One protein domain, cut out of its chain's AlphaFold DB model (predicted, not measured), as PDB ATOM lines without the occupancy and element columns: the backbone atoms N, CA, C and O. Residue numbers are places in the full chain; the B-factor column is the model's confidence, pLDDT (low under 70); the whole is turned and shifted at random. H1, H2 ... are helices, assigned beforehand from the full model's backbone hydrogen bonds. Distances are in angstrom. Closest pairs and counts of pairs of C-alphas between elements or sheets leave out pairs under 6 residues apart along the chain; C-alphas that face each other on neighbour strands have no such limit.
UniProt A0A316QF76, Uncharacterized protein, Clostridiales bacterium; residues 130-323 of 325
ATOM      1  N   GLY A 130      42.541 -39.543 -28.276       64.38
ATOM      2  CA  GLY A 130      43.201 -38.234 -28.336       64.38
ATOM      3  C   GLY A 130      44.373 -38.085 -27.355       64.38
ATOM      4  O   GLY A 130      45.332 -37.371 -27.635       64.38
ATOM      5  N   GLU A 131      44.323 -38.757 -26.203       68.50
ATOM      6  CA  GLU A 131      45.403 -38.780 -25.211       68.50
ATOM      7  C   GLU A 131      46.536 -39.719 -25.629       68.50
ATOM      8  O   GLU A 131      47.694 -39.344 -25.467       68.50
ATOM      9  N   ILE A 132      46.214 -40.871 -26.233       62.12
ATOM     10  CA  ILE A 132      47.210 -41.791 -26.802       62.12
ATOM     11  C   ILE A 132      47.948 -41.126 -27.963       62.12
ATOM     12  O   ILE A 132      49.172 -41.117 -27.969       62.12
ATOM     13  N   ILE A 133      47.226 -40.522 -28.909       69.50
ATOM     14  CA  ILE A 133      47.811 -39.847 -30.077       69.50
ATOM     15  C   ILE A 133      48.816 -38.775 -29.651       69.50
ATOM     16  O   ILE A 133      49.932 -38.749 -30.151       69.50
ATOM     17  N   ASN A 134      48.447 -37.943 -28.675       71.12
ATOM     18  CA  ASN A 134      49.323 -36.892 -28.154       71.12
ATOM     19  C   ASN A 134      50.503 -37.419 -27.316       71.12
ATOM     20  O   ASN A 134      51.374 -36.642 -26.943       71.12
ATOM     21  N   SER A 135      50.523 -38.710 -26.973       66.50
ATOM     22  CA  SER A 135      51.666 -39.355 -26.312       66.50
ATOM     23  C   SER A 135      52.644 -40.008 -27.294       66.50
ATOM     24  O   SER A 135      53.684 -40.497 -26.858       66.50
ATOM     25  N   ILE A 136      52.321 -40.040 -28.595       67.62
ATOM     26  CA  ILE A 136      53.206 -40.573 -29.635       67.62
ATOM     27  C   ILE A 136      54.319 -39.540 -29.878       67.62
ATOM     28  O   ILE A 136      54.012 -38.453 -30.368       67.62
ATOM     29  N   PRO A 137      55.586 -39.846 -29.544       57.41
ATOM     30  CA  PRO A 137      56.690 -38.926 -29.786       57.41
ATOM     31  C   PRO A 137      56.924 -38.760 -31.292       57.41
ATOM     32  O   PRO A 137      56.883 -39.744 -32.033       57.41
ATOM     33  N   ASP A 138      57.185 -37.525 -31.720       62.53
ATOM     34  CA  ASP A 138      57.678 -37.177 -33.058       62.53
ATOM     35  C   ASP A 138      56.825 -37.713 -34.227       62.53
ATOM     36  O   ASP A 138      57.343 -38.165 -35.252       62.53
ATOM     37  N   SER A 139      55.491 -37.660 -34.099       79.12
ATOM     38  CA  SER A 139      54.603 -37.993 -35.219       79.12
ATOM     39  C   SER A 139      54.848 -37.052 -36.398       79.12
ATOM     40  O   SER A 139      54.678 -35.836 -36.295       79.12
ATOM     41  N   LEU A 140      55.130 -37.616 -37.576       85.81
ATOM     42  CA  LEU A 140      55.293 -36.844 -38.812       85.81
ATOM     43  C   LEU A 140      54.027 -36.079 -39.220       85.81
ATOM     44  O   LEU A 140      54.094 -35.229 -40.105       85.81
ATOM     45  N   LEU A 141      52.871 -36.365 -38.616       90.56
ATOM     46  CA  LEU A 141      51.638 -35.633 -38.886       90.56
ATOM     47  C   LEU A 141      51.481 -34.371 -38.024       90.56
ATOM     48  O   LEU A 141      50.716 -33.482 -38.399       90.56
ATOM     49  N   GLU A 142      52.204 -34.259 -36.907       89.75
ATOM     50  CA  GLU A 142      52.089 -33.132 -35.969       89.75
ATOM     51  C   GLU A 142      52.402 -31.787 -36.639       89.75
ATOM     52  O   GLU A 142      51.711 -30.792 -36.405       89.75
ATOM     53  N   GLN A 143      53.355 -31.784 -37.577       90.81
ATOM     54  CA  GLN A 143      53.728 -30.608 -38.370       90.81
ATOM     55  C   GLN A 143      52.550 -29.965 -39.124       90.81
ATOM     56  O   GLN A 143      52.586 -28.773 -39.418       90.81
ATOM     57  N   TYR A 144      51.506 -30.731 -39.458       94.62
ATOM     58  CA  TYR A 144      50.321 -30.218 -40.147       94.62
ATOM     59  C   TYR A 144      49.360 -29.538 -39.175       94.62
ATOM     60  O   TYR A 144      48.842 -28.461 -39.463       94.62
ATOM     61  N   LEU A 145      49.149 -30.139 -38.002       91.75
ATOM     62  CA  LEU A 145      48.281 -29.575 -36.969       91.75
ATOM     63  C   LEU A 145      48.867 -28.272 -36.403       91.75
ATOM     64  O   LEU A 145      48.125 -27.321 -36.168       91.75
ATOM     65  N   MET A 146      50.195 -28.198 -36.257       91.12
ATOM     66  CA  MET A 146      50.908 -27.000 -35.792       91.12
ATOM     67  C   MET A 146      50.731 -25.766 -36.690       91.12
ATOM     68  O   MET A 146      50.941 -24.645 -36.232       91.12
ATOM     69  N   GLN A 147      50.337 -25.940 -37.955       93.62
ATOM     70  CA  GLN A 147      50.103 -24.828 -38.883       93.62
ATOM     71  C   GLN A 147      48.749 -24.133 -38.669       93.62
ATOM     72  O   GLN A 147      48.521 -23.048 -39.212       93.62
ATOM     73  N   VAL A 148      47.851 -24.735 -37.883       92.50
ATOM     74  CA  VAL A 148      46.530 -24.186 -37.570       92.50
ATOM     75  C   VAL A 148      46.553 -23.574 -36.172       92.50
ATOM     76  O   VAL A 148      46.921 -24.232 -35.199       92.50
ATOM     77  N   ASP A 149      46.070 -22.339 -36.033       93.19
ATOM     78  CA  ASP A 149      45.739 -21.765 -34.726       93.19
ATOM     79  C   ASP A 149      44.466 -22.424 -34.176       93.19
ATOM     80  O   ASP A 149      43.357 -21.877 -34.196       93.19
ATOM     81  N   SER A 150      44.638 -23.653 -33.686       91.06
ATOM     82  CA  SER A 150      43.563 -24.454 -33.112       91.06
ATOM     83  C   SER A 150      42.964 -23.782 -31.877       91.06
ATOM     84  O   SER A 150      41.802 -24.006 -31.567       91.06
ATOM     85  N   LYS A 151      43.730 -22.960 -31.146       91.44
ATOM     86  CA  LYS A 151      43.240 -22.322 -29.919       91.44
ATOM     87  C   LYS A 151      42.174 -21.280 -30.250       91.44
ATOM     88  O   LYS A 151      41.087 -21.343 -29.680       91.44
ATOM     89  N   SER A 152      42.471 -20.368 -31.177       93.19
ATOM     90  CA  SER A 152      41.499 -19.370 -31.640       93.19
ATOM     91  C   SER A 152      40.291 -20.039 -32.300       93.19
ATOM     92  O   SER A 152      39.144 -19.736 -31.969       93.19
ATOM     93  N   LEU A 153      40.536 -21.027 -33.170       95.44
ATOM     94  CA  LEU A 153      39.473 -21.752 -33.864       95.44
ATOM     95  C   LEU A 153      38.496 -22.434 -32.892       95.44
ATOM     96  O   LEU A 153      37.283 -22.264 -33.016       95.44
ATOM     97  N   LEU A 154      39.010 -23.196 -31.921       94.62
ATOM     98  CA  LEU A 154      38.181 -23.920 -30.954       94.62
ATOM     99  C   LEU A 154      37.404 -22.975 -30.037       94.62
ATOM    100  O   LEU A 154      36.258 -23.270 -29.697       94.62
ATOM    101  N   PHE A 155      37.991 -21.827 -29.687       94.25
ATOM    102  CA  PHE A 155      37.289 -20.773 -28.960       94.25
ATOM    103  C   PHE A 155      36.109 -20.221 -29.772       94.25
ATOM    104  O   PHE A 155      34.987 -20.194 -29.273       94.25
ATOM    105  N   LYS A 156      36.322 -19.859 -31.046       95.62
ATOM    106  CA  LYS A 156      35.257 -19.341 -31.928       95.62
ATOM    107  C   LYS A 156      34.156 -20.365 -32.197       95.62
ATOM    108  O   LYS A 156      32.992 -19.995 -32.333       95.62
ATOM    109  N   LEU A 157      34.498 -21.652 -32.245       95.06
ATOM    110  CA  LEU A 157      33.529 -22.742 -32.362       95.06
ATOM    111  C   LEU A 157      32.745 -23.005 -31.068       95.06
ATOM    112  O   LEU A 157      31.788 -23.773 -31.117       95.06
ATOM    113  N   SER A 158      33.117 -22.413 -29.929       93.38
ATOM    114  CA  SER A 158      32.598 -22.815 -28.615       93.38
ATOM    115  C   SER A 158      32.728 -24.327 -28.397       93.38
ATOM    116  O   SER A 158      31.762 -25.023 -28.087       93.38
ATOM    117  N   TRP A 159      33.929 -24.858 -28.642       93.06
ATOM    118  CA  TRP A 159      34.219 -26.280 -28.483       93.06
ATOM    119  C   TRP A 159      34.228 -26.685 -27.005       93.06
ATOM    120  O   TRP A 159      35.076 -26.235 -26.238       93.06
ATOM    121  N   GLU A 160      33.299 -27.560 -26.623       86.44
ATOM    122  CA  GLU A 160      33.116 -27.995 -25.230       86.44
ATOM    123  C   GLU A 160      33.954 -29.230 -24.849       86.44
ATOM    124  O   GLU A 160      34.119 -29.522 -23.666       86.44
ATOM    125  N   ASP A 161      34.483 -29.980 -25.823       84.75
ATOM    126  CA  ASP A 161      35.285 -31.182 -25.552       84.75
ATOM    127  C   ASP A 161      36.775 -30.836 -25.338       84.75
ATOM    128  O   ASP A 161      37.239 -29.711 -25.537       84.75
ATOM    129  N   LYS A 162      37.583 -31.831 -24.964       85.56
ATOM    130  CA  LYS A 162      39.029 -31.659 -24.810       85.56
ATOM    131  C   LYS A 162      39.667 -31.294 -26.157       85.56
ATOM    132  O   LYS A 162      39.324 -31.872 -27.190       85.56
ATOM    133  N   ARG A 163      40.689 -30.429 -26.143       86.56
ATOM    134  CA  ARG A 163      41.536 -30.131 -27.322       86.56
ATOM    135  C   ARG A 163      42.026 -31.407 -28.016       86.56
ATOM    136  O   ARG A 163      41.944 -31.520 -29.228       86.56
ATOM    137  N   LYS A 164      42.421 -32.407 -27.229       86.31
ATOM    138  CA  LYS A 164      42.908 -33.702 -27.723       86.31
ATOM    139  C   LYS A 164      41.900 -34.454 -28.604       86.31
ATOM    140  O   LYS A 164      42.294 -35.243 -29.455       86.31
ATOM    141  N   GLU A 165      40.600 -34.223 -28.416       88.75
ATOM    142  CA  GLU A 165      39.575 -34.792 -29.296       88.75
ATOM    143  C   GLU A 165      39.513 -34.071 -30.646       88.75
ATOM    144  O   GLU A 165      39.245 -34.720 -31.654       88.75
ATOM    145  N   PHE A 166      39.807 -32.769 -30.698       93.31
ATOM    146  CA  PHE A 166      39.978 -32.061 -31.966       93.31
ATOM    147  C   PHE A 166      41.195 -32.585 -32.732       93.31
ATOM    148  O   PHE A 166      41.055 -32.917 -33.907       93.31
ATOM    149  N   ASP A 167      42.343 -32.743 -32.067       92.81
ATOM    150  CA  ASP A 167      43.562 -33.274 -32.695       92.81
ATOM    151  C   ASP A 167      43.281 -34.643 -33.337       92.81
ATOM    152  O   ASP A 167      43.599 -34.883 -34.500       92.81
ATOM    153  N   LYS A 168      42.566 -35.520 -32.616       92.38
ATOM    154  CA  LYS A 168      42.106 -36.810 -33.141       92.38
ATOM    155  C   LYS A 168      41.238 -36.663 -34.396       92.38
ATOM    156  O   LYS A 168      41.451 -37.391 -35.362       92.38
ATOM    157  N   LEU A 169      40.258 -35.755 -34.393       93.69
ATOM    158  CA  LEU A 169      39.400 -35.510 -35.562       93.69
ATOM    159  C   LEU A 169      40.197 -34.963 -36.755       93.69
ATOM    160  O   LEU A 169      39.905 -35.324 -37.894       93.69
ATOM    161  N   PHE A 170      41.208 -34.131 -36.497       95.50
ATOM    162  CA  PHE A 170      42.110 -33.607 -37.516       95.50
ATOM    163  C   PHE A 170      42.945 -34.727 -38.152       95.50
ATOM    164  O   PHE A 170      42.935 -34.878 -39.372       95.50
ATOM    165  N   TYR A 171      43.584 -35.585 -37.350       94.69
ATOM    166  CA  TYR A 171      44.344 -36.725 -37.874       94.69
ATOM    167  C   TYR A 171      43.465 -37.759 -38.578       94.69
ATOM    168  O   TYR A 171      43.874 -38.321 -39.593       94.69
ATOM    169  N   ALA A 172      42.241 -37.974 -38.089       93.50
ATOM    170  CA  ALA A 172      41.269 -38.816 -38.775       93.50
ATOM    171  C   ALA A 172      40.958 -38.275 -40.180       93.50
ATOM    172  O   ALA A 172      40.935 -39.055 -41.128       93.50
ATOM    173  N   ALA A 173      40.775 -36.957 -40.335       95.06
ATOM    174  CA  ALA A 173      40.565 -36.338 -41.645       95.06
ATOM    175  C   ALA A 173      41.758 -36.577 -42.585       95.06
ATOM    176  O   ALA A 173      41.552 -37.002 -43.721       95.06
ATOM    177  N   ILE A 174      42.993 -36.405 -42.096       95.56
ATOM    178  CA  ILE A 174      44.204 -36.702 -42.879       95.56
ATOM    179  C   ILE A 174      44.220 -38.166 -43.335       95.56
ATOM    180  O   ILE A 174      44.423 -38.427 -44.519       95.56
ATOM    181  N   GLY A 175      43.976 -39.124 -42.436       93.81
ATOM    182  CA  GLY A 175      43.981 -40.543 -42.806       93.81
ATOM    183  C   GLY A 175      42.871 -40.932 -43.784       93.81
ATOM    184  O   GLY A 175      43.052 -41.862 -44.566       93.81
ATOM    185  N   ILE A 176      41.751 -40.201 -43.800       92.81
ATOM    186  CA  ILE A 176      40.707 -40.368 -44.820       92.81
ATOM    187  C   ILE A 176      41.172 -39.812 -46.170       92.81
ATOM    188  O   ILE A 176      40.930 -40.436 -47.201       92.81
ATOM    189  N   PHE A 177      41.857 -38.666 -46.191       94.56
ATOM    190  CA  PHE A 177      42.428 -38.126 -47.430       94.56
ATOM    191  C   PHE A 177      43.531 -39.013 -48.007       94.56
ATOM    192  O   PHE A 177      43.667 -39.075 -49.227       94.56
ATOM    193  N   ASP A 178      44.277 -39.691 -47.134       93.38
ATOM    194  CA  ASP A 178      45.287 -40.701 -47.467       93.38
ATOM    195  C   ASP A 178      44.676 -42.067 -47.828       93.38
ATOM    196  O   ASP A 178      45.402 -43.014 -48.106       93.38
ATOM    197  N   GLU A 179      43.341 -42.193 -47.819       91.62
ATOM    198  CA  GLU A 179      42.605 -43.430 -48.126       91.62
ATOM    199  C   GLU A 179      43.005 -44.625 -47.226       91.62
ATOM    200  O   GLU A 179      42.726 -45.780 -47.544       91.62
ATOM    201  N   LYS A 180      43.634 -44.354 -46.070       90.88
ATOM    202  CA  LYS A 180      44.059 -45.359 -45.079       90.88
ATOM    203  C   LYS A 180      43.086 -45.513 -43.918       90.88
ATOM    204  O   LYS A 180      43.142 -46.513 -43.211       90.88
ATOM    205  N   LEU A 181      42.200 -44.538 -43.717       89.25
ATOM    206  CA  LEU A 181      41.138 -44.598 -42.721       89.25
ATOM    207  C   LEU A 181      39.762 -44.470 -43.382       89.25
ATOM    208  O   LEU A 181      39.542 -43.564 -44.188       89.25
ATOM    209  N   PRO A 182      38.789 -45.315 -43.005       83.69
ATOM    210  CA  PRO A 182      37.404 -45.102 -43.385       83.69
ATOM    211  C   PRO A 182      36.781 -43.964 -42.568       83.69
ATOM    212  O   PRO A 182      37.125 -43.725 -41.402       83.69
ATOM    213  N   LEU A 183      35.774 -43.289 -43.129       78.50
ATOM    214  CA  LEU A 183      35.001 -42.331 -42.342       78.50
ATOM    215  C   LEU A 183      34.202 -43.093 -41.281       78.50
ATOM    216  O   LEU A 183      33.388 -43.946 -41.612       78.50
ATOM    217  N   GLY A 184      34.436 -42.765 -40.007       71.44
ATOM    218  CA  GLY A 184      33.795 -43.486 -38.896       71.44
ATOM    219  C   GLY A 184      34.584 -44.703 -38.412       71.44
ATOM    220  O   GLY A 184      34.023 -45.504 -37.669       71.44
ATOM    221  N   GLY A 185      35.858 -44.823 -38.811       73.12
ATOM    222  CA  GLY A 185      36.805 -45.774 -38.228       73.12
ATOM    223  C   GLY A 185      36.898 -45.660 -36.706       73.12
ATOM    224  O   GLY A 185      36.552 -44.629 -36.114       73.12
ATOM    225  N   VAL A 186      37.331 -46.749 -36.077       80.75
ATOM    226  CA  VAL A 186      37.440 -46.813 -34.621       80.75
ATOM    227  C   VAL A 186      38.698 -46.098 -34.142       80.75
ATOM    228  O   VAL A 186      39.680 -45.940 -34.862       80.75
ATOM    229  N   ASP A 187      38.662 -45.675 -32.883       83.44
ATOM    230  CA  ASP A 187      39.739 -44.948 -32.215       83.44
ATOM    231  C   ASP A 187      41.108 -45.670 -32.318       83.44
ATOM    232  O   ASP A 187      42.134 -45.004 -32.449       83.44
ATOM    233  N   SER A 188      41.133 -47.013 -32.334       82.50
ATOM    234  CA  SER A 188      42.357 -47.812 -32.526       82.50
ATOM    235  C   SER A 188      43.004 -47.617 -33.894       82.50
ATOM    236  O   SER A 188      44.225 -47.506 -33.965       82.50
ATOM    237  N   ASP A 189      42.202 -47.518 -34.954       87.50
ATOM    238  CA  ASP A 189      42.706 -47.391 -36.325       87.50
ATOM    239  C   ASP A 189      43.378 -46.028 -36.507       87.50
ATOM    240  O   ASP A 189      44.431 -45.919 -37.129       87.50
ATOM    241  N   ILE A 190      42.802 -44.980 -35.905       89.81
ATOM    242  CA  ILE A 190      43.373 -43.627 -35.933       89.81
ATOM    243  C   ILE A 190      44.720 -43.614 -35.204       89.81
ATOM    244  O   ILE A 190      45.687 -43.055 -35.716       89.81
ATOM    245  N   ILE A 191      44.800 -44.242 -34.025       86.06
ATOM    246  CA  ILE A 191      46.054 -44.353 -33.266       86.06
ATOM    247  C   ILE A 191      47.113 -45.083 -34.096       86.06
ATOM    248  O   ILE A 191      48.243 -44.607 -34.195       86.06
ATOM    249  N   GLU A 192      46.760 -46.224 -34.687       88.19
ATOM    250  CA  GLU A 192      47.677 -47.026 -35.494       88.19
ATOM    251  C   GLU A 192      48.158 -46.260 -36.731       88.19
ATOM    252  O   GLU A 192      49.356 -46.240 -37.016       88.19
ATOM    253  N   TYR A 193      47.250 -45.557 -37.410       92.12
ATOM    254  CA  TYR A 193      47.581 -44.694 -38.536       92.12
ATOM    255  C   TYR A 193      48.571 -43.594 -38.143       92.12
ATOM    256  O   TYR A 193      49.590 -43.434 -38.811       92.12
ATOM    257  N   VAL A 194      48.319 -42.864 -37.049       90.81
ATOM    258  CA  VAL A 194      49.229 -41.798 -36.597       90.81
ATOM    259  C   VAL A 194      50.588 -42.372 -36.199       90.81
ATOM    260  O   VAL A 194      51.613 -41.800 -36.557       90.81
ATOM    261  N   LYS A 195      50.606 -43.510 -35.497       86.06
ATOM    262  CA  LYS A 195      51.837 -44.163 -35.036       86.06
ATOM    263  C   LYS A 195      52.720 -44.644 -36.188       86.06
ATOM    264  O   LYS A 195      53.938 -44.553 -36.096       86.06
ATOM    265  N   ASN A 196      52.109 -45.178 -37.243       87.31
ATOM    266  CA  ASN A 196      52.820 -45.826 -38.346       87.31
ATOM    267  C   ASN A 196      52.959 -44.927 -39.588       87.31
ATOM    268  O   ASN A 196      53.487 -45.372 -40.609       87.31
ATOM    269  N   SER A 197      52.464 -43.685 -39.546       86.62
ATOM    270  CA  SER A 197      52.516 -42.785 -40.696       86.62
ATOM    271  C   SER A 197      53.957 -42.387 -41.016       86.62
ATOM    272  O   SER A 197      54.633 -41.742 -40.219       86.62
ATOM    273  N   ALA A 198      54.399 -42.701 -42.234       83.94
ATOM    274  CA  ALA A 198      55.654 -42.207 -42.803       83.94
ATOM    275  C   ALA A 198      55.508 -40.800 -43.432       83.94
ATOM    276  O   ALA A 198      56.341 -40.389 -44.237       83.94
ATOM    277  N   GLY A 199      54.433 -40.075 -43.099       86.62
ATOM    278  CA  GLY A 199      54.006 -38.858 -43.787       86.62
ATOM    279  C   GLY A 199      52.949 -39.122 -44.866       86.62
ATOM    280  O   GLY A 199      52.519 -40.257 -45.088       86.62
ATOM    281  N   ILE A 200      52.513 -38.045 -45.524       93.69
ATOM    282  CA  ILE A 200      51.480 -38.042 -46.572       93.69
ATOM    283  C   ILE A 200      52.020 -37.399 -47.852       93.69
ATOM    284  O   ILE A 200      52.888 -36.528 -47.796       93.69
ATOM    285  N   ALA A 201      51.491 -37.804 -49.006       93.81
ATOM    286  CA  ALA A 201      51.911 -37.302 -50.315       93.81
ATOM    287  C   ALA A 201      50.731 -37.216 -51.302       93.81
ATOM    288  O   ALA A 201      49.627 -37.685 -51.024       93.81
ATOM    289  N   GLY A 202      50.964 -36.603 -52.467       95.19
ATOM    290  CA  GLY A 202      49.983 -36.512 -53.553       95.19
ATOM    291  C   GLY A 202      48.666 -35.857 -53.124       95.19
ATOM    292  O   GLY A 202      48.664 -34.864 -52.395       95.19
ATOM    293  N   ARG A 203      47.535 -36.450 -53.534       93.81
ATOM    294  CA  ARG A 203      46.185 -35.932 -53.235       93.81
ATOM    295  C   ARG A 203      45.922 -35.760 -51.737       93.81
ATOM    296  O   ARG A 203      45.204 -34.843 -51.349       93.81
ATOM    297  N   ALA A 204      46.493 -36.620 -50.895       95.31
ATOM    298  CA  ALA A 204      46.321 -36.529 -49.449       95.31
ATOM    299  C   ALA A 204      46.966 -35.253 -48.890       95.31
ATOM    300  O   ALA A 204      46.357 -34.545 -48.083       95.31
ATOM    301  N   LEU A 205      48.171 -34.927 -49.370       97.44
ATOM    302  CA  LEU A 205      48.888 -33.706 -49.013       97.44
ATOM    303  C   LEU A 205      48.164 -32.457 -49.531       97.44
ATOM    304  O   LEU A 205      47.984 -31.506 -48.777       97.44
ATOM    305  N   GLU A 206      47.689 -32.473 -50.778       97.69
ATOM    306  CA  GLU A 206      46.900 -31.372 -51.354       97.69
ATOM    307  C   GLU A 206      45.643 -31.075 -50.525       97.69
ATOM    308  O   GLU A 206      45.417 -29.932 -50.119       97.69
ATOM    309  N   ARG A 207      44.862 -32.114 -50.197       97.44
ATOM    310  CA  ARG A 207      43.654 -31.999 -49.360       97.44
ATOM    311  C   ARG A 207      43.980 -31.528 -47.945       97.44
ATOM    312  O   ARG A 207      43.250 -30.719 -47.377       97.44
ATOM    313  N   THR A 208      45.095 -31.986 -47.381       98.00
ATOM    314  CA  THR A 208      45.543 -31.575 -46.042       98.00
ATOM    315  C   THR A 208      45.974 -30.108 -46.027       98.00
ATOM    316  O   THR A 208      45.577 -29.362 -45.134       98.00
ATOM    317  N   ASN A 209      46.694 -29.642 -47.047       98.06
ATOM    318  CA  ASN A 209      47.070 -28.234 -47.176       98.06
ATOM    319  C   ASN A 209      45.850 -27.330 -47.375       98.06
ATOM    320  O   ASN A 209      45.792 -26.237 -46.805       98.06
ATOM    321  N   LEU A 210      44.849 -27.789 -48.133       97.88
ATOM    322  CA  LEU A 210      43.597 -27.055 -48.295       97.88
ATOM    323  C   LEU A 210      42.818 -26.981 -46.977       97.88
ATOM    324  O   LEU A 210      42.370 -25.900 -46.594       97.88
ATOM    325  N   LEU A 211      42.730 -28.097 -46.245       98.12
ATOM    326  CA  LEU A 211      42.170 -28.140 -44.896       98.12
ATOM    327  C   LEU A 211      42.837 -27.101 -43.984       98.12
ATOM    328  O   LEU A 211      42.142 -26.268 -43.405       98.12
ATOM    329  N   ILE A 212      44.169 -27.123 -43.889       97.94
ATOM    330  CA  ILE A 212      44.949 -26.190 -43.061       97.94
ATOM    331  C   ILE A 212      44.660 -24.746 -43.464       97.94
ATOM    332  O   ILE A 212      44.326 -23.929 -42.610       97.94
ATOM    333  N   THR A 213      44.742 -24.439 -44.761       97.69
ATOM    334  CA  THR A 213      44.533 -23.085 -45.290       97.69
ATOM    335  C   THR A 213      43.161 -22.544 -44.896       97.69
ATOM    336  O   THR A 213      43.054 -21.423 -44.400       97.69
ATOM    337  N   GLN A 214      42.109 -23.346 -45.063       97.44
ATOM    338  CA  GLN A 214      40.752 -22.923 -44.734       97.44
ATOM    339  C   GLN A 214      40.525 -22.800 -43.223       97.44
ATOM    340  O   GLN A 214      39.965 -21.800 -42.776       97.44
ATOM    341  N   LEU A 215      40.998 -23.756 -42.414       97.62
ATOM    342  CA  LEU A 215      40.890 -23.656 -40.952       97.62
ATOM    343  C   LEU A 215      41.672 -22.462 -40.398       97.62
ATOM    344  O   LEU A 215      41.222 -21.818 -39.452       97.62
ATOM    345  N   GLN A 216      42.816 -22.140 -41.001       96.31
ATOM    346  CA  GLN A 216      43.626 -20.993 -40.614       96.31
ATOM    347  C   GLN A 216      43.013 -19.659 -41.056       96.31
ATOM    348  O   GLN A 216      43.189 -18.646 -40.383       96.31
ATOM    349  N   ALA A 217      42.273 -19.632 -42.165       95.75
ATOM    350  CA  ALA A 217      41.459 -18.472 -42.522       95.75
ATOM    351  C   ALA A 217      40.327 -18.275 -41.500       95.75
ATOM    352  O   ALA A 217      40.142 -17.176 -40.984       95.75
ATOM    353  N   LEU A 218      39.633 -19.359 -41.138       96.94
ATOM    354  CA  LEU A 218      38.567 -19.339 -40.136       96.94
ATOM    355  C   LEU A 218      39.057 -18.872 -38.760       96.94
ATOM    356  O   LEU A 218      38.386 -18.067 -38.119       96.94
ATOM    357  N   SER A 219      40.227 -19.334 -38.312       95.19
ATOM    358  CA  SER A 219      40.792 -18.949 -37.012       95.19
ATOM    359  C   SER A 219      41.095 -17.447 -36.917       95.19
ATOM    360  O   SER A 219      40.970 -16.869 -35.836       95.19
ATOM    361  N   LYS A 220      41.429 -16.799 -38.040       93.94
ATOM    362  CA  LYS A 220      41.760 -15.364 -38.128       93.94
ATOM    363  C   LYS A 220      40.569 -14.454 -38.421       93.94
ATOM    364  O   LYS A 220      40.683 -13.245 -38.258       93.94
ATOM    365  N   ASP A 221      39.448 -15.004 -38.870       94.00
ATOM    366  CA  ASP A 221      38.276 -14.214 -39.238       94.00
ATOM    367  C   ASP A 221      37.446 -13.839 -37.999       94.00
ATOM    368  O   ASP A 221      36.991 -14.712 -37.263       94.00
ATOM    369  N   GLU A 222      37.262 -12.543 -37.748       93.31
ATOM    370  CA  GLU A 222      36.542 -12.013 -36.574       93.31
ATOM    371  C   GLU A 222      35.032 -11.817 -36.808       93.31
ATOM    372  O   GLU A 222      34.310 -11.352 -35.927       93.31
ATOM    373  N   THR A 223      34.519 -12.144 -37.996       92.75
ATOM    374  CA  THR A 223      33.119 -11.883 -38.374       92.75
ATOM    375  C   THR A 223      32.141 -12.928 -37.841       92.75
ATOM    376  O   THR A 223      30.921 -12.732 -37.913       92.75
ATOM    377  N   TRP A 224      32.649 -14.037 -37.302       95.19
ATOM    378  CA  TRP A 224      31.846 -15.158 -36.839       95.19
ATOM    379  C   TRP A 224      32.332 -15.707 -35.496       95.19
ATOM    380  O   TRP A 224      33.521 -15.751 -35.185       95.19
ATOM    381  N   ASN A 225      31.370 -16.173 -34.714       94.81
ATOM    382  CA  ASN A 225      31.556 -17.030 -33.556       94.81
ATOM    383  C   ASN A 225      30.260 -17.822 -33.330       94.81
ATOM    384  O   ASN A 225      29.166 -17.384 -33.689       94.81
ATOM    385  N   PHE A 226      30.379 -19.010 -32.751       93.56
ATOM    386  CA  PHE A 226      29.245 -19.730 -32.185       93.56
ATOM    387  C   PHE A 226      29.185 -19.487 -30.685       93.56
ATOM    388  O   PHE A 226      30.212 -19.244 -30.059       93.56
ATOM    389  N   SER A 227      27.988 -19.588 -30.112       86.31
ATOM    390  CA  SER A 227      27.761 -19.493 -28.666       86.31
ATOM    391  C   SER A 227      27.624 -20.856 -27.987       86.31
ATOM    392  O   SER A 227      27.908 -20.965 -26.801       86.31
ATOM    393  N   SER A 228      27.160 -21.881 -28.711       87.06
ATOM    394  CA  SER A 228      27.065 -23.277 -28.258       87.06
ATOM    395  C   SER A 228      26.584 -24.198 -29.389       87.06
ATOM    396  O   SER A 228      26.215 -23.750 -30.479       87.06
ATOM    397  N   GLY A 229      26.542 -25.508 -29.120       80.44
ATOM    398  CA  GLY A 229      25.868 -26.496 -29.972       80.44
ATOM    399  C   GLY A 229      26.738 -27.121 -31.066       80.44
ATOM    400  O   GLY A 229      26.233 -27.908 -31.873       80.44
ATOM    401  N   ILE A 230      28.033 -26.804 -31.093       93.25
ATOM    402  CA  ILE A 230      29.001 -27.474 -31.961       93.25
ATOM    403  C   ILE A 230      29.361 -28.834 -31.364       93.25
ATOM    404  O   ILE A 230      29.707 -28.956 -30.196       93.25
ATOM    405  N   ASN A 231      29.266 -29.881 -32.184       91.31
ATOM    406  CA  ASN A 231      29.542 -31.259 -31.788       91.31
ATOM    407  C   ASN A 231      30.602 -31.898 -32.702       91.31
ATOM    408  O   ASN A 231      30.996 -31.335 -33.725       91.31
ATOM    409  N   LYS A 232      31.046 -33.115 -32.362       91.56
ATOM    410  CA  LYS A 232      32.055 -33.865 -33.139       91.56
ATOM    411  C   LYS A 232      31.681 -34.039 -34.611       91.56
ATOM    412  O   LYS A 232      32.557 -33.970 -35.467       91.56
ATOM    413  N   ARG A 233      30.394 -34.249 -34.919       91.69
ATOM    414  CA  ARG A 233      29.908 -34.414 -36.300       91.69
ATOM    415  C   ARG A 233      30.107 -33.135 -37.108       91.69
ATOM    416  O   ARG A 233      30.609 -33.215 -38.223       91.69
ATOM    417  N   PHE A 234      29.777 -31.979 -36.530       94.88
ATOM    418  CA  PHE A 234      30.007 -30.682 -37.163       94.88
ATOM    419  C   PHE A 234      31.485 -30.488 -37.507       94.88
ATOM    420  O   PHE A 234      31.807 -30.222 -38.660       94.88
ATOM    421  N   VAL A 235      32.386 -30.679 -36.536       95.31
ATOM    422  CA  VAL A 235      33.832 -30.491 -36.745       95.31
ATOM    423  C   VAL A 235      34.374 -31.476 -37.779       95.31
ATOM    424  O   VAL A 235      35.139 -31.091 -38.654       95.31
ATOM    425  N   LYS A 236      33.929 -32.735 -37.734       93.44
ATOM    426  CA  LYS A 236      34.306 -33.747 -38.723       93.44
ATOM    427  C   LYS A 236      33.893 -33.325 -40.132       93.44
ATOM    428  O   LYS A 236      34.722 -33.353 -41.033       93.44
ATOM    429  N   PHE A 237      32.648 -32.892 -40.325       95.06
ATOM    430  CA  PHE A 237      32.184 -32.401 -41.624       95.06
ATOM    431  C   PHE A 237      32.895 -31.131 -42.070       95.06
ATOM    432  O   PHE A 237      33.254 -31.043 -43.238       95.06
ATOM    433  N   LEU A 238      33.160 -30.197 -41.157       96.81
ATOM    434  CA  LEU A 238      33.957 -29.012 -41.449       96.81
ATOM    435  C   LEU A 238      35.336 -29.409 -41.991       96.81
ATOM    436  O   LEU A 238      35.707 -28.973 -43.076       96.81
ATOM    437  N   CYS A 239      36.060 -30.297 -41.300       96.12
ATOM    438  CA  CYS A 239      37.366 -30.768 -41.761       96.12
ATOM    439  C   CYS A 239      37.281 -31.454 -43.133       96.12
ATOM    440  O   CYS A 239      38.081 -31.166 -44.022       96.12
ATOM    441  N   MET A 240      36.294 -32.329 -43.343       95.25
ATOM    442  CA  MET A 240      36.146 -33.015 -44.628       95.25
ATOM    443  C   MET A 240      35.828 -32.038 -45.769       95.25
ATOM    444  O   MET A 240      36.467 -32.103 -46.815       95.25
ATOM    445  N   LEU A 241      34.884 -31.113 -45.577       96.62
ATOM    446  CA  LEU A 241      34.509 -30.123 -46.591       96.62
ATOM    447  C   LEU A 241      35.666 -29.174 -46.922       96.62
ATOM    448  O   LEU A 241      35.901 -28.904 -48.100       96.62
ATOM    449  N   CYS A 242      36.411 -28.725 -45.905       97.12
ATOM    450  CA  CYS A 242      37.612 -27.918 -46.096       97.12
ATOM    451  C   CYS A 242      38.662 -28.668 -46.923       97.12
ATOM    452  O   CYS A 242      39.194 -28.115 -47.880       97.12
ATOM    453  N   GLY A 243      38.954 -29.928 -46.586       96.25
ATOM    454  CA  GLY A 243      40.000 -30.683 -47.277       96.25
ATOM    455  C   GLY A 243      39.620 -31.136 -48.687       96.25
ATOM    456  O   GLY A 243      40.457 -31.092 -49.581       96.25
ATOM    457  N   TYR A 244      38.361 -31.512 -48.930       95.31
ATOM    458  CA  TYR A 244      37.892 -31.822 -50.288       95.31
ATOM    459  C   TYR A 244      37.707 -30.578 -51.167       95.31
ATOM    460  O   TYR A 244      37.681 -30.704 -52.389       95.31
ATOM    461  N   GLY A 245      37.554 -29.391 -50.572       95.06
ATOM    462  CA  GLY A 245      37.416 -28.137 -51.313       95.06
ATOM    463  C   GLY A 245      36.048 -27.911 -51.956       95.06
ATOM    464  O   GLY A 245      35.914 -27.026 -52.795       95.06
ATOM    465  N   TYR A 246      35.020 -28.676 -51.575       94.00
ATOM    466  CA  TYR A 246      33.656 -28.477 -52.091       94.00
ATOM    467  C   TYR A 246      32.979 -27.222 -51.542       94.00
ATOM    468  O   TYR A 246      32.040 -26.708 -52.145       94.00
ATOM    469  N   VAL A 247      33.466 -26.725 -50.406       94.69
ATOM    470  CA  VAL A 247      33.047 -25.463 -49.810       94.69
ATOM    471  C   VAL A 247      34.302 -24.668 -49.478       94.69
ATOM    472  O   VAL A 247      35.209 -25.174 -48.822       94.69
ATOM    473  N   ASP A 248      34.345 -23.422 -49.944       94.44
ATOM    474  CA  ASP A 248      35.423 -22.473 -49.654       94.44
ATOM    475  C   ASP A 248      35.034 -21.600 -48.452       94.44
ATOM    476  O   ASP A 248      34.429 -20.540 -48.611       94.44
ATOM    477  N   PHE A 249      35.335 -22.049 -47.238       95.31
ATOM    478  CA  PHE A 249      35.053 -21.335 -45.993       95.31
ATOM    479  C   PHE A 249      35.867 -20.046 -45.822       95.31
ATOM    480  O   PHE A 249      35.552 -19.270 -44.927       95.31
ATOM    481  N   SER A 250      36.851 -19.759 -46.684       91.25
ATOM    482  CA  SER A 250      37.541 -18.460 -46.664       91.25
ATOM    483  C   SER A 250      36.667 -17.310 -47.186       91.25
ATOM    484  O   SER A 250      36.961 -16.143 -46.938       91.25
ATOM    485  N   LYS A 251      35.565 -17.625 -47.883       92.06
ATOM    486  CA  LYS A 251      34.616 -16.646 -48.431       92.06
ATOM    487  C   LYS A 251      33.276 -16.749 -47.725       92.06
ATOM    488  O   LYS A 251      32.643 -17.799 -47.809       92.06
ATOM    489  N   ASN A 252      32.811 -15.657 -47.122       93.38
ATOM    490  CA  ASN A 252      31.583 -15.604 -46.316       93.38
ATOM    491  C   ASN A 252      31.550 -16.693 -45.219       93.38
ATOM    492  O   ASN A 252      30.604 -17.486 -45.163       93.38
ATOM    493  N   PRO A 253      32.575 -16.766 -44.346       94.69
ATOM    494  CA  PRO A 253      32.704 -17.836 -43.355       94.69
ATOM    495  C   PRO A 253      31.482 -17.944 -42.445       94.69
ATOM    496  O   PRO A 253      30.986 -19.045 -42.215       94.69
ATOM    497  N   LYS A 254      30.952 -16.804 -41.981       95.00
ATOM    498  CA  LYS A 254      29.764 -16.747 -41.122       95.00
ATOM    499  C   LYS A 254      28.569 -17.482 -41.730       95.00
ATOM    500  O   LYS A 254      27.975 -18.330 -41.071       95.00
ATOM    501  N   GLU A 255      28.249 -17.167 -42.983       95.31
ATOM    502  CA  GLU A 255      27.122 -17.751 -43.710       95.31
ATOM    503  C   GLU A 255      27.325 -19.261 -43.883       95.31
ATOM    504  O   GLU A 255      26.516 -20.062 -43.428       95.31
ATOM    505  N   LYS A 256      28.468 -19.690 -44.425       96.50
ATOM    506  CA  LYS A 256      28.731 -21.118 -44.675       96.50
ATOM    507  C   LYS A 256      28.756 -21.956 -43.402       96.50
ATOM    508  O   LYS A 256      28.251 -23.079 -43.384       96.50
ATOM    509  N   LEU A 257      29.316 -21.426 -42.319       96.75
ATOM    510  CA  LEU A 257      29.302 -22.103 -41.024       96.75
ATOM    511  C   LEU A 257      27.880 -22.216 -40.465       96.75
ATOM    512  O   LEU A 257      27.524 -23.264 -39.924       96.75
ATOM    513  N   GLN A 258      27.049 -21.185 -40.628       95.81
ATOM    514  CA  GLN A 258      25.634 -21.236 -40.255       95.81
ATOM    515  C   GLN A 258      24.854 -22.254 -41.104       95.81
ATOM    516  O   GLN A 258      24.077 -23.023 -40.538       95.81
ATOM    517  N   GLN A 259      25.112 -22.351 -42.414       96.88
ATOM    518  CA  GLN A 259      24.494 -23.365 -43.285       96.88
ATOM    519  C   GLN A 259      24.863 -24.771 -42.809       96.88
ATOM    520  O   GLN A 259      23.985 -25.607 -42.580       96.88
ATOM    521  N   LEU A 260      26.157 -25.015 -42.566       96.94
ATOM    522  CA  LEU A 260      26.634 -26.287 -42.027       96.94
ATOM    523  C   LEU A 260      25.995 -26.594 -40.666       96.94
ATOM    524  O   LEU A 260      25.659 -27.743 -40.381       96.94
ATOM    525  N   PHE A 261      25.797 -25.581 -39.822       95.81
ATOM    526  CA  PHE A 261      25.190 -25.746 -38.504       95.81
ATOM    527  C   PHE A 261      23.714 -26.139 -38.592       95.81
ATOM    528  O   PHE A 261      23.280 -27.044 -37.874       95.81
ATOM    529  N   VAL A 262      22.952 -25.512 -39.493       94.81
ATOM    530  CA  VAL A 262      21.550 -25.860 -39.760       94.81
ATOM    531  C   VAL A 262      21.446 -27.292 -40.276       94.81
ATOM    532  O   VAL A 262      20.687 -28.082 -39.711       94.81
ATOM    533  N   VAL A 263      22.260 -27.662 -41.271       94.94
ATOM    534  CA  VAL A 263      22.304 -29.045 -41.769       94.94
ATOM    535  C   VAL A 263      22.652 -30.001 -40.629       94.94
ATOM    536  O   VAL A 263      21.930 -30.967 -40.384       94.94
ATOM    537  N   ASN A 264      23.694 -29.703 -39.847       93.88
ATOM    538  CA  ASN A 264      24.086 -30.515 -38.696       93.88
ATOM    539  C   ASN A 264      22.953 -30.678 -37.672       93.88
ATOM    540  O   ASN A 264      22.800 -31.769 -37.124       93.88
ATOM    541  N   LYS A 265      22.147 -29.645 -37.405       92.12
ATOM    542  CA  LYS A 265      20.984 -29.761 -36.514       92.12
ATOM    543  C   LYS A 265      19.930 -30.708 -37.082       92.12
ATOM    544  O   LYS A 265      19.528 -31.626 -36.367       92.12
ATOM    545  N   LYS A 266      19.575 -30.558 -38.361       92.19
ATOM    546  CA  LYS A 266      18.600 -31.422 -39.053       92.19
ATOM    547  C   LYS A 266      18.984 -32.894 -39.015       92.19
ATOM    548  O   LYS A 266      18.151 -33.758 -38.747       92.19
ATOM    549  N   LEU A 267      20.273 -33.191 -39.177       91.44
ATOM    550  CA  LEU A 267      20.781 -34.565 -39.124       91.44
ATOM    551  C   LEU A 267      20.547 -35.258 -37.770       91.44
ATOM    552  O   LEU A 267      20.569 -36.486 -37.700       91.44
ATOM    553  N   SER A 268      20.314 -34.513 -36.686       87.50
ATOM    554  CA  SER A 268      20.007 -35.088 -35.368       87.50
ATOM    555  C   SER A 268      18.646 -35.793 -35.321       87.50
ATOM    556  O   SER A 268      18.471 -36.711 -34.515       87.50
ATOM    557  N   ALA A 269      17.704 -35.437 -36.205       87.69
ATOM    558  CA  ALA A 269      16.400 -36.096 -36.285       87.69
ATOM    559  C   ALA A 269      16.526 -37.594 -36.628       87.69
ATOM    560  O   ALA A 269      15.810 -38.411 -36.053       87.69
ATOM    561  N   PHE A 270      17.512 -37.981 -37.450       85.75
ATOM    562  CA  PHE A 270      17.792 -39.378 -37.843       85.75
ATOM    563  C   PHE A 270      18.430 -40.245 -36.740       85.75
ATOM    564  O   PHE A 270      18.716 -41.433 -36.941       85.75
ATOM    565  N   SER A 271      18.715 -39.648 -35.586       81.94
ATOM    566  CA  SER A 271      19.200 -40.330 -34.381       81.94
ATOM    567  C   SER A 271      18.225 -40.230 -33.207       81.94
ATOM    568  O   SER A 271      18.520 -40.733 -32.128       81.94
ATOM    569  N   SER A 272      17.078 -39.573 -33.389       79.25
ATOM    570  CA  SER A 272      16.097 -39.379 -32.325       79.25
ATOM    571  C   SER A 272      15.276 -40.646 -32.079       79.25
ATOM    572  O   SER A 272      14.824 -41.292 -33.018       79.25
ATOM    573  N   ALA A 273      15.016 -40.952 -30.806       74.62
ATOM    574  CA  ALA A 273      14.096 -42.018 -30.408       74.62
ATOM    575  C   ALA A 273      12.611 -41.608 -30.510       74.62
ATOM    576  O   ALA A 273      11.722 -42.441 -30.345       74.62
ATOM    577  N   LYS A 274      12.313 -40.322 -30.750       78.56
ATOM    578  CA  LYS A 274      10.934 -39.830 -30.863       78.56
ATOM    579  C   LYS A 274      10.368 -40.165 -32.243       78.56
ATOM    580  O   LYS A 274      10.912 -39.706 -33.245       78.56
ATOM    581  N   ALA A 275       9.230 -40.858 -32.281       77.19
ATOM    582  CA  ALA A 275       8.569 -41.284 -33.520       77.19
ATOM    583  C   ALA A 275       8.263 -40.131 -34.501       77.19
ATOM    584  O   ALA A 275       8.303 -40.321 -35.709       77.19
ATOM    585  N   THR A 276       8.009 -38.923 -33.990       84.25
ATOM    586  CA  THR A 276       7.653 -37.734 -34.786       84.25
ATOM    587  C   THR A 276       8.838 -36.821 -35.120       84.25
ATOM    588  O   THR A 276       8.652 -35.753 -35.695       84.25
ATOM    589  N   ALA A 277      10.072 -37.190 -34.760       83.00
ATOM    590  CA  ALA A 277      11.227 -36.303 -34.939       83.00
ATOM    591  C   ALA A 277      11.498 -35.958 -36.410       83.00
ATOM    592  O   ALA A 277      11.756 -34.802 -36.727       83.00
ATOM    593  N   LEU A 278      11.410 -36.951 -37.299       86.62
ATOM    594  CA  LEU A 278      11.610 -36.766 -38.736       86.62
ATOM    595  C   LEU A 278      10.500 -35.918 -39.359       86.62
ATOM    596  O   LEU A 278      10.792 -34.926 -40.019       86.62
ATOM    597  N   SER A 279       9.236 -36.262 -39.093       85.50
ATOM    598  CA  SER A 279       8.088 -35.534 -39.642       85.50
ATOM    599  C   SER A 279       8.044 -34.077 -39.185       85.50
ATOM    600  O   SER A 279       7.628 -33.219 -39.952       85.50
ATOM    601  N   ASN A 280       8.491 -33.785 -37.960       87.81
ATOM    602  CA  ASN A 280       8.491 -32.426 -37.419       87.81
ATOM    603  C   ASN A 280       9.659 -31.574 -37.940       87.81
ATOM    604  O   ASN A 280       9.493 -30.376 -38.142       87.81
ATOM    605  N   GLU A 281      10.841 -32.162 -38.144       91.56
ATOM    606  CA  GLU A 281      12.032 -31.423 -38.591       91.56
ATOM    607  C   GLU A 281      12.009 -31.110 -40.098       91.56
ATOM    608  O   GLU A 281      12.599 -30.124 -40.552       91.56
ATOM    609  N   PHE A 282      11.325 -31.950 -40.878       91.94
ATOM    610  CA  PHE A 282      11.294 -31.897 -42.340       91.94
ATOM    611  C   PHE A 282       9.909 -31.539 -42.900       91.94
ATOM    612  O   PHE A 282       9.564 -31.915 -44.019       91.94
ATOM    613  N   VAL A 283       9.106 -30.782 -42.145       91.25
ATOM    614  CA  VAL A 283       7.820 -30.261 -42.637       91.25
ATOM    615  C   VAL A 283       8.045 -29.457 -43.923       91.25
ATOM    616  O   VAL A 283       8.830 -28.511 -43.940       91.25
ATOM    617  N   GLY A 284       7.347 -29.836 -44.998       89.06
ATOM    618  CA  GLY A 284       7.427 -29.172 -46.304       89.06
ATOM    619  C   GLY A 284       8.597 -29.609 -47.194       89.06
ATOM    620  O   GLY A 284       8.752 -29.057 -48.279       89.06
ATOM    621  N   TYR A 285       9.402 -30.583 -46.764       91.81
ATOM    622  CA  TYR A 285      10.452 -31.179 -47.592       91.81
ATOM    623  C   TYR A 285       9.876 -32.332 -48.417       91.81
ATOM    624  O   TYR A 285       8.995 -33.063 -47.962       91.81
ATOM    625  N   THR A 286      10.393 -32.504 -49.630       91.75
ATOM    626  CA  THR A 286      10.097 -33.670 -50.474       91.75
ATOM    627  C   THR A 286      10.792 -34.926 -49.943       91.75
ATOM    628  O   THR A 286      11.787 -34.839 -49.218       91.75
ATOM    629  N   GLU A 287      10.304 -36.106 -50.332       90.25
ATOM    630  CA  GLU A 287      10.942 -37.381 -49.970       90.25
ATOM    631  C   GLU A 287      12.398 -37.453 -50.451       90.25
ATOM    632  O   GLU A 287      13.266 -37.895 -49.704       90.25
ATOM    633  N   GLU A 288      12.684 -36.940 -51.651       91.44
ATOM    634  CA  GLU A 288      14.040 -36.870 -52.208       91.44
ATOM    635  C   GLU A 288      14.967 -35.994 -51.354       91.44
ATOM    636  O   GLU A 288      16.090 -36.387 -51.034       91.44
ATOM    637  N   GLN A 289      14.491 -34.828 -50.905       90.75
ATOM    638  CA  GLN A 289      15.273 -33.975 -50.012       90.75
ATOM    639  C   GLN A 289      15.543 -34.673 -48.677       90.75
ATOM    640  O   GLN A 289      16.676 -34.663 -48.203       90.75
ATOM    641  N   ILE A 290      14.536 -35.314 -48.076       92.38
ATOM    642  CA  ILE A 290      14.710 -36.062 -46.821       92.38
ATOM    643  C   ILE A 290      15.723 -37.200 -47.010       92.38
ATOM    644  O   ILE A 290      16.580 -37.406 -46.145       92.38
ATOM    645  N   GLU A 291      15.674 -37.897 -48.146       92.88
ATOM    646  CA  GLU A 291      16.620 -38.956 -48.487       92.88
ATOM    647  C   GLU A 291      18.054 -38.426 -48.591       92.88
ATOM    648  O   GLU A 291      18.964 -39.015 -48.007       92.88
ATOM    649  N   ASN A 292      18.267 -37.260 -49.206       92.88
ATOM    650  CA  ASN A 292      19.589 -36.633 -49.260       92.88
ATOM    651  C   ASN A 292      20.164 -36.367 -47.860       92.88
ATOM    652  O   ASN A 292      21.322 -36.699 -47.587       92.88
ATOM    653  N   TYR A 293      19.355 -35.853 -46.926       93.12
ATOM    654  CA  TYR A 293      19.781 -35.705 -45.528       93.12
ATOM    655  C   TYR A 293      20.046 -37.061 -44.856       93.12
ATOM    656  O   TYR A 293      21.013 -37.194 -44.097       93.12
ATOM    657  N   ARG A 294      19.234 -38.088 -45.140       90.88
ATOM    658  CA  ARG A 294      19.430 -39.445 -44.608       90.88
ATOM    659  C   ARG A 294      20.772 -40.024 -45.047       90.88
ATOM    660  O   ARG A 294      21.491 -40.578 -44.215       90.88
ATOM    661  N   LEU A 295      21.137 -39.859 -46.317       90.25
ATOM    662  CA  LEU A 295      22.404 -40.328 -46.880       90.25
ATOM    663  C   LEU A 295      23.612 -39.696 -46.177       90.25
ATOM    664  O   LEU A 295      24.579 -40.395 -45.864       90.25
ATOM    665  N   ILE A 296      23.541 -38.405 -45.838       91.44
ATOM    666  CA  ILE A 296      24.568 -37.752 -45.013       91.44
ATOM    667  C   ILE A 296      24.551 -38.280 -43.574       91.44
ATOM    668  O   ILE A 296      25.605 -38.543 -42.999       91.44
ATOM    669  N   ALA A 297      23.378 -38.484 -42.969       86.94
ATOM    670  CA  ALA A 297      23.289 -39.017 -41.607       86.94
ATOM    671  C   ALA A 297      23.908 -40.423 -41.494       86.94
ATOM    672  O   ALA A 297      24.557 -40.738 -40.493       86.94
ATOM    673  N   LEU A 298      23.746 -41.252 -42.530       83.19
ATOM    674  CA  LEU A 298      24.311 -42.598 -42.601       83.19
ATOM    675  C   LEU A 298      25.834 -42.604 -42.660       83.19
ATOM    676  O   LEU A 298      26.446 -43.515 -42.115       83.19
ATOM    677  N   ILE A 299      26.462 -41.574 -43.227       81.06
ATOM    678  CA  ILE A 299      27.925 -41.525 -43.301       81.06
ATOM    679  C   ILE A 299      28.592 -41.375 -41.927       81.06
ATOM    680  O   ILE A 299      29.770 -41.669 -41.747       81.06
ATOM    681  N   SER A 300      27.824 -40.917 -40.938       67.88
ATOM    682  CA  SER A 300      28.253 -40.856 -39.541       67.88
ATOM    683  C   SER A 300      28.025 -42.176 -38.793       67.88
ATOM    684  O   SER A 300      28.416 -42.275 -37.630       67.88
ATOM    685  N   LYS A 301      27.385 -43.174 -39.423       69.88
ATOM    686  CA  LYS A 301      27.065 -44.485 -38.848       69.88
ATOM    687  C   LYS A 301      27.909 -45.570 -39.529       69.88
ATOM    688  O   LYS A 301      27.638 -45.962 -40.660       69.88
ATOM    689  N   GLY A 302      28.899 -46.086 -38.805       63.94
ATOM    690  CA  GLY A 302      29.760 -47.176 -39.271       63.94
ATOM    691  C   GLY A 302      30.884 -46.735 -40.211       63.94
ATOM    692  O   GLY A 302      30.991 -45.565 -40.568       63.94
ATOM    693  N   SER A 303      31.733 -47.699 -40.564       73.00
ATOM    694  CA  SER A 303      32.882 -47.529 -41.457       73.00
ATOM    695  C   SER A 303      32.424 -47.448 -42.915       73.00
ATOM    696  O   SER A 303      31.689 -48.322 -43.378       73.00
ATOM    697  N   GLN A 304      32.840 -46.397 -43.625       78.38
ATOM    698  CA  GLN A 304      32.429 -46.117 -45.003       78.38
ATOM    699  C   GLN A 304      33.621 -46.052 -45.965       78.38
ATOM    700  O   GLN A 304      34.683 -45.539 -45.607       78.38
ATOM    701  N   LYS A 305      33.421 -46.537 -47.200       77.69
ATOM    702  CA  LYS A 305      34.419 -46.477 -48.280       77.69
ATOM    703  C   LYS A 305      34.655 -45.039 -48.755       77.69
ATOM    704  O   LYS A 305      33.752 -44.207 -48.727       77.69
ATOM    705  N   TRP A 306      35.873 -44.765 -49.207       78.62
ATOM    706  CA  TRP A 306      36.389 -43.433 -49.553       78.62
ATOM    707  C   TRP A 306      35.664 -42.775 -50.733       78.62
ATOM    708  O   TRP A 306      35.392 -41.577 -50.684       78.62
ATOM    709  N   ASP A 307      35.301 -43.550 -51.754       82.19
ATOM    710  CA  ASP A 307      34.491 -43.101 -52.893       82.19
ATOM    711  C   ASP A 307      33.125 -42.570 -52.441       82.19
ATOM    712  O   ASP A 307      32.728 -41.456 -52.794       82.19
ATOM    713  N   MET A 308      32.453 -43.313 -51.562       85.38
ATOM    714  CA  MET A 308      31.185 -42.885 -50.987       85.38
ATOM    715  C   MET A 308      31.366 -41.672 -50.066       85.38
ATOM    716  O   MET A 308      30.505 -40.796 -50.026       85.38
ATOM    717  N   VAL A 309      32.479 -41.580 -49.332       87.44
ATOM    718  CA  VAL A 309      32.775 -40.404 -48.500       87.44
ATOM    719  C   VAL A 309      32.873 -39.146 -49.342       87.44
ATOM    720  O   VAL A 309      32.239 -38.142 -49.019       87.44
ATOM    721  N   GLU A 310      33.604 -39.213 -50.447       89.88
ATOM    722  CA  GLU A 310      33.757 -38.092 -51.358       89.88
ATOM    723  C   GLU A 310      32.416 -37.673 -51.988       89.88
ATOM    724  O   GLU A 310      32.075 -36.487 -51.963       89.88
ATOM    725  N   GLU A 311      31.617 -38.629 -52.476       91.06
ATOM    726  CA  GLU A 311      30.276 -38.380 -53.028       91.06
ATOM    727  C   GLU A 311      29.363 -37.687 -52.007       91.06
ATOM    728  O   GLU A 311      28.710 -36.683 -52.297       91.06
ATOM    729  N   ARG A 312      29.346 -38.181 -50.767       91.56
ATOM    730  CA  ARG A 312      28.507 -37.624 -49.702       91.56
ATOM    731  C   ARG A 312      28.988 -36.247 -49.258       91.56
ATOM    732  O   ARG A 312      28.159 -35.427 -48.883       91.56
ATOM    733  N   MET A 313      30.285 -35.945 -49.322       94.44
ATOM    734  CA  MET A 313      30.767 -34.584 -49.063       94.44
ATOM    735  C   MET A 313      30.344 -33.602 -50.163       94.44
ATOM    736  O   MET A 313      30.031 -32.456 -49.845       94.44
ATOM    737  N   ARG A 314      30.235 -34.042 -51.427       94.88
ATOM    738  CA  ARG A 314      29.612 -33.226 -52.489       94.88
ATOM    739  C   ARG A 314      28.139 -32.973 -52.198       94.88
ATOM    740  O   ARG A 314      27.699 -31.831 -52.256       94.88
ATOM    741  N   LEU A 315      27.397 -34.018 -51.833       94.81
ATOM    742  CA  LEU A 315      25.984 -33.888 -51.479       94.81
ATOM    743  C   LEU A 315      25.781 -32.956 -50.273       94.81
ATOM    744  O   LEU A 315      24.890 -32.117 -50.289       94.81
ATOM    745  N   LEU A 316      26.639 -33.043 -49.254       95.75
ATOM    746  CA  LEU A 316      26.601 -32.135 -48.109       95.75
ATOM    747  C   LEU A 316      26.824 -30.675 -48.531       95.75
ATOM    748  O   LEU A 316      26.108 -29.797 -48.057       95.75
ATOM    749  N   ALA A 317      27.770 -30.412 -49.436       96.06
ATOM    750  CA  ALA A 317      27.990 -29.068 -49.966       96.06
ATOM    751  C   ALA A 317      26.759 -28.535 -50.725       96.06
ATOM    752  O   ALA A 317      26.407 -27.366 -50.570       96.06
ATOM    753  N   VAL A 318      26.068 -29.388 -51.491       94.81
ATOM    754  CA  VAL A 318      24.797 -29.032 -52.150       94.81
ATOM    755  C   VAL A 318      23.732 -28.677 -51.113       94.81
ATOM    756  O   VAL A 318      23.172 -27.585 -51.174       94.81
ATOM    757  N   LEU A 319      23.524 -29.535 -50.108       94.25
ATOM    758  CA  LEU A 319      22.545 -29.293 -49.044       94.25
ATOM    759  C   LEU A 319      22.818 -27.994 -48.278       94.25
ATOM    760  O   LEU A 319      21.877 -27.302 -47.907       94.25
ATOM    761  N   MET A 320      24.087 -27.644 -48.049       95.12
ATOM    762  CA  MET A 320      24.446 -26.369 -47.423       95.12
ATOM    763  C   MET A 320      23.989 -25.171 -48.257       95.12
ATOM    764  O   MET A 320      23.419 -24.239 -47.699       95.12
ATOM    765  N   ASN A 321      24.182 -25.210 -49.576       90.50
ATOM    766  CA  ASN A 321      23.787 -24.118 -50.470       90.50
ATOM    767  C   ASN A 321      22.260 -23.968 -50.603       90.50
ATOM    768  O   ASN A 321      21.778 -22.895 -50.954       90.50
ATOM    769  N   GLU A 322      21.494 -25.023 -50.319       89.38
ATOM    770  CA  GLU A 322      20.026 -24.977 -50.283       89.38
ATOM    771  C   GLU A 322      19.477 -24.340 -48.993       89.38
ATOM    772  O   GLU A 322      18.310 -23.935 -48.946       89.38
ATOM    773  N   VAL A 323      20.300 -24.226 -47.942       85.44
ATOM    774  CA  VAL A 323      19.898 -23.578 -46.689       85.44
ATOM    775  C   VAL A 323      19.827 -22.068 -46.883       85.44
ATOM    776  O   VAL A 323      20.834 -21.396 -47.109       85.44
TER     777      VAL A 323
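What this domain is: This is residues 130 to 323 of the 325 residues of an uncharacterized protein of Clostridiales bacterium (UniProt A0A316QF76). The two longest helices, H6 and H8, stand on either side of H7, which forms the middle of a compact body of mostly crossed helices. On one side of H7, H4 and H6 pack on it, with the short H2 and H3 on H6 and with H1 and H5 on H4; on the other side H8 and H11 pack on it, H10 crosses H8, and little H9 lies at the far end, where residues 283 to 288 stick out. The printed part has 194 residues with eleven named helices, H1 to H11 in order along the chain, and no named strand; the class is all helix, with 126 residues in the helices. The whole is compact, with a radius of gyration of the C-alphas of 16.5 A and spans of 52 by 36 by 29 A.

Where its parts are: H6, residues 202 to 220, runs 27.4 A from first to last C-alpha, from C-alpha 202 at (49.983, -36.512, -53.553) to C-alpha 220 at (41.760, -15.364, -38.128). H8, residues 253 to 271, is 27.7 A long. H7, residues 232 to 244, is 18.2 A, and H4, residues 163 to 177, is 21.7 A. H11, residues 306 to 322, is 24.7 A and ends with C-alpha 322 at (20.026, -24.977, -50.283). H10, residues 287 to 299, is 18.7 A, and H5, residues 187 to 196, is 14.5 A. The shorter helices are H1, residues 130 to 133, beginning with C-alpha 130 at (43.201, -38.234, -28.336), H2, residues 142 to 145, H3, residues 150 to 156, and H9, residues 277 to 281.

How they stand to each other: H6, with residues 207 to 215 alone, touches H7 at a steep tilt of 60 degrees, opposite ways; the closest C-alphas, of Leu 211 and Gly 243, are 4.1 A apart. H6 touches H4 at 35.0 degrees, a shallow tilt only just short of steep, opposite ways, with the C-alphas of Ala 204 and Phe 177 closest at 4.7 A. H3 touches H6 at Leu 153 and Ser 219, 4.4 A between C-alphas, and H2 touches it at Tyr 144 and Ile 212, 7.3 A. H4 touches H7 at a steep tilt of 40 degrees, the same way, closest at the C-alphas of Leu 169 and Lys 236, 6.2 A. H5 touches H4 at Ile 190 and Ala 172, 6.0 A between C-alphas, and H1 touches H4 at Gly 130 and Lys 164, 4.6 A. H8 touches H7 at Asn 264 and Phe 234, 6.1 A between C-alphas, and H11 touches H7 about perpendicular at 80 degrees, closest at the C-alphas of Met 313 and Leu 241, 6.3 A. H10 touches H8 about perpendicular at 89 degrees, with the C-alphas of Ala 297 and Leu 267 closest at 5.7 A. H9 touches H8 at Ala 277 and Ala 269, 5.3 A between C-alphas. Among the pairs apart are H6 and H11, and H4 and H8. Every O i to N i+4 pair is within hydrogen-bond range in H3, H4, H5, H6, H7, H9, H10 and H11, and 11 of 15 are in H8; H1 and H2 are too short for such a pair, and their single O i to N i+3 pair is within range in H2 and not in H1.

The domain as a whole: The two C-alphas farthest apart, of Pro 137 and Gly 284, are 52.9 A apart. The printed part has no cut. The link from H6 to H7, with 11 residues, is long. The mean pLDDT of the printed part is 89.4; residues 130 to 133, 135 to 138 and 300 to 302 are under 70.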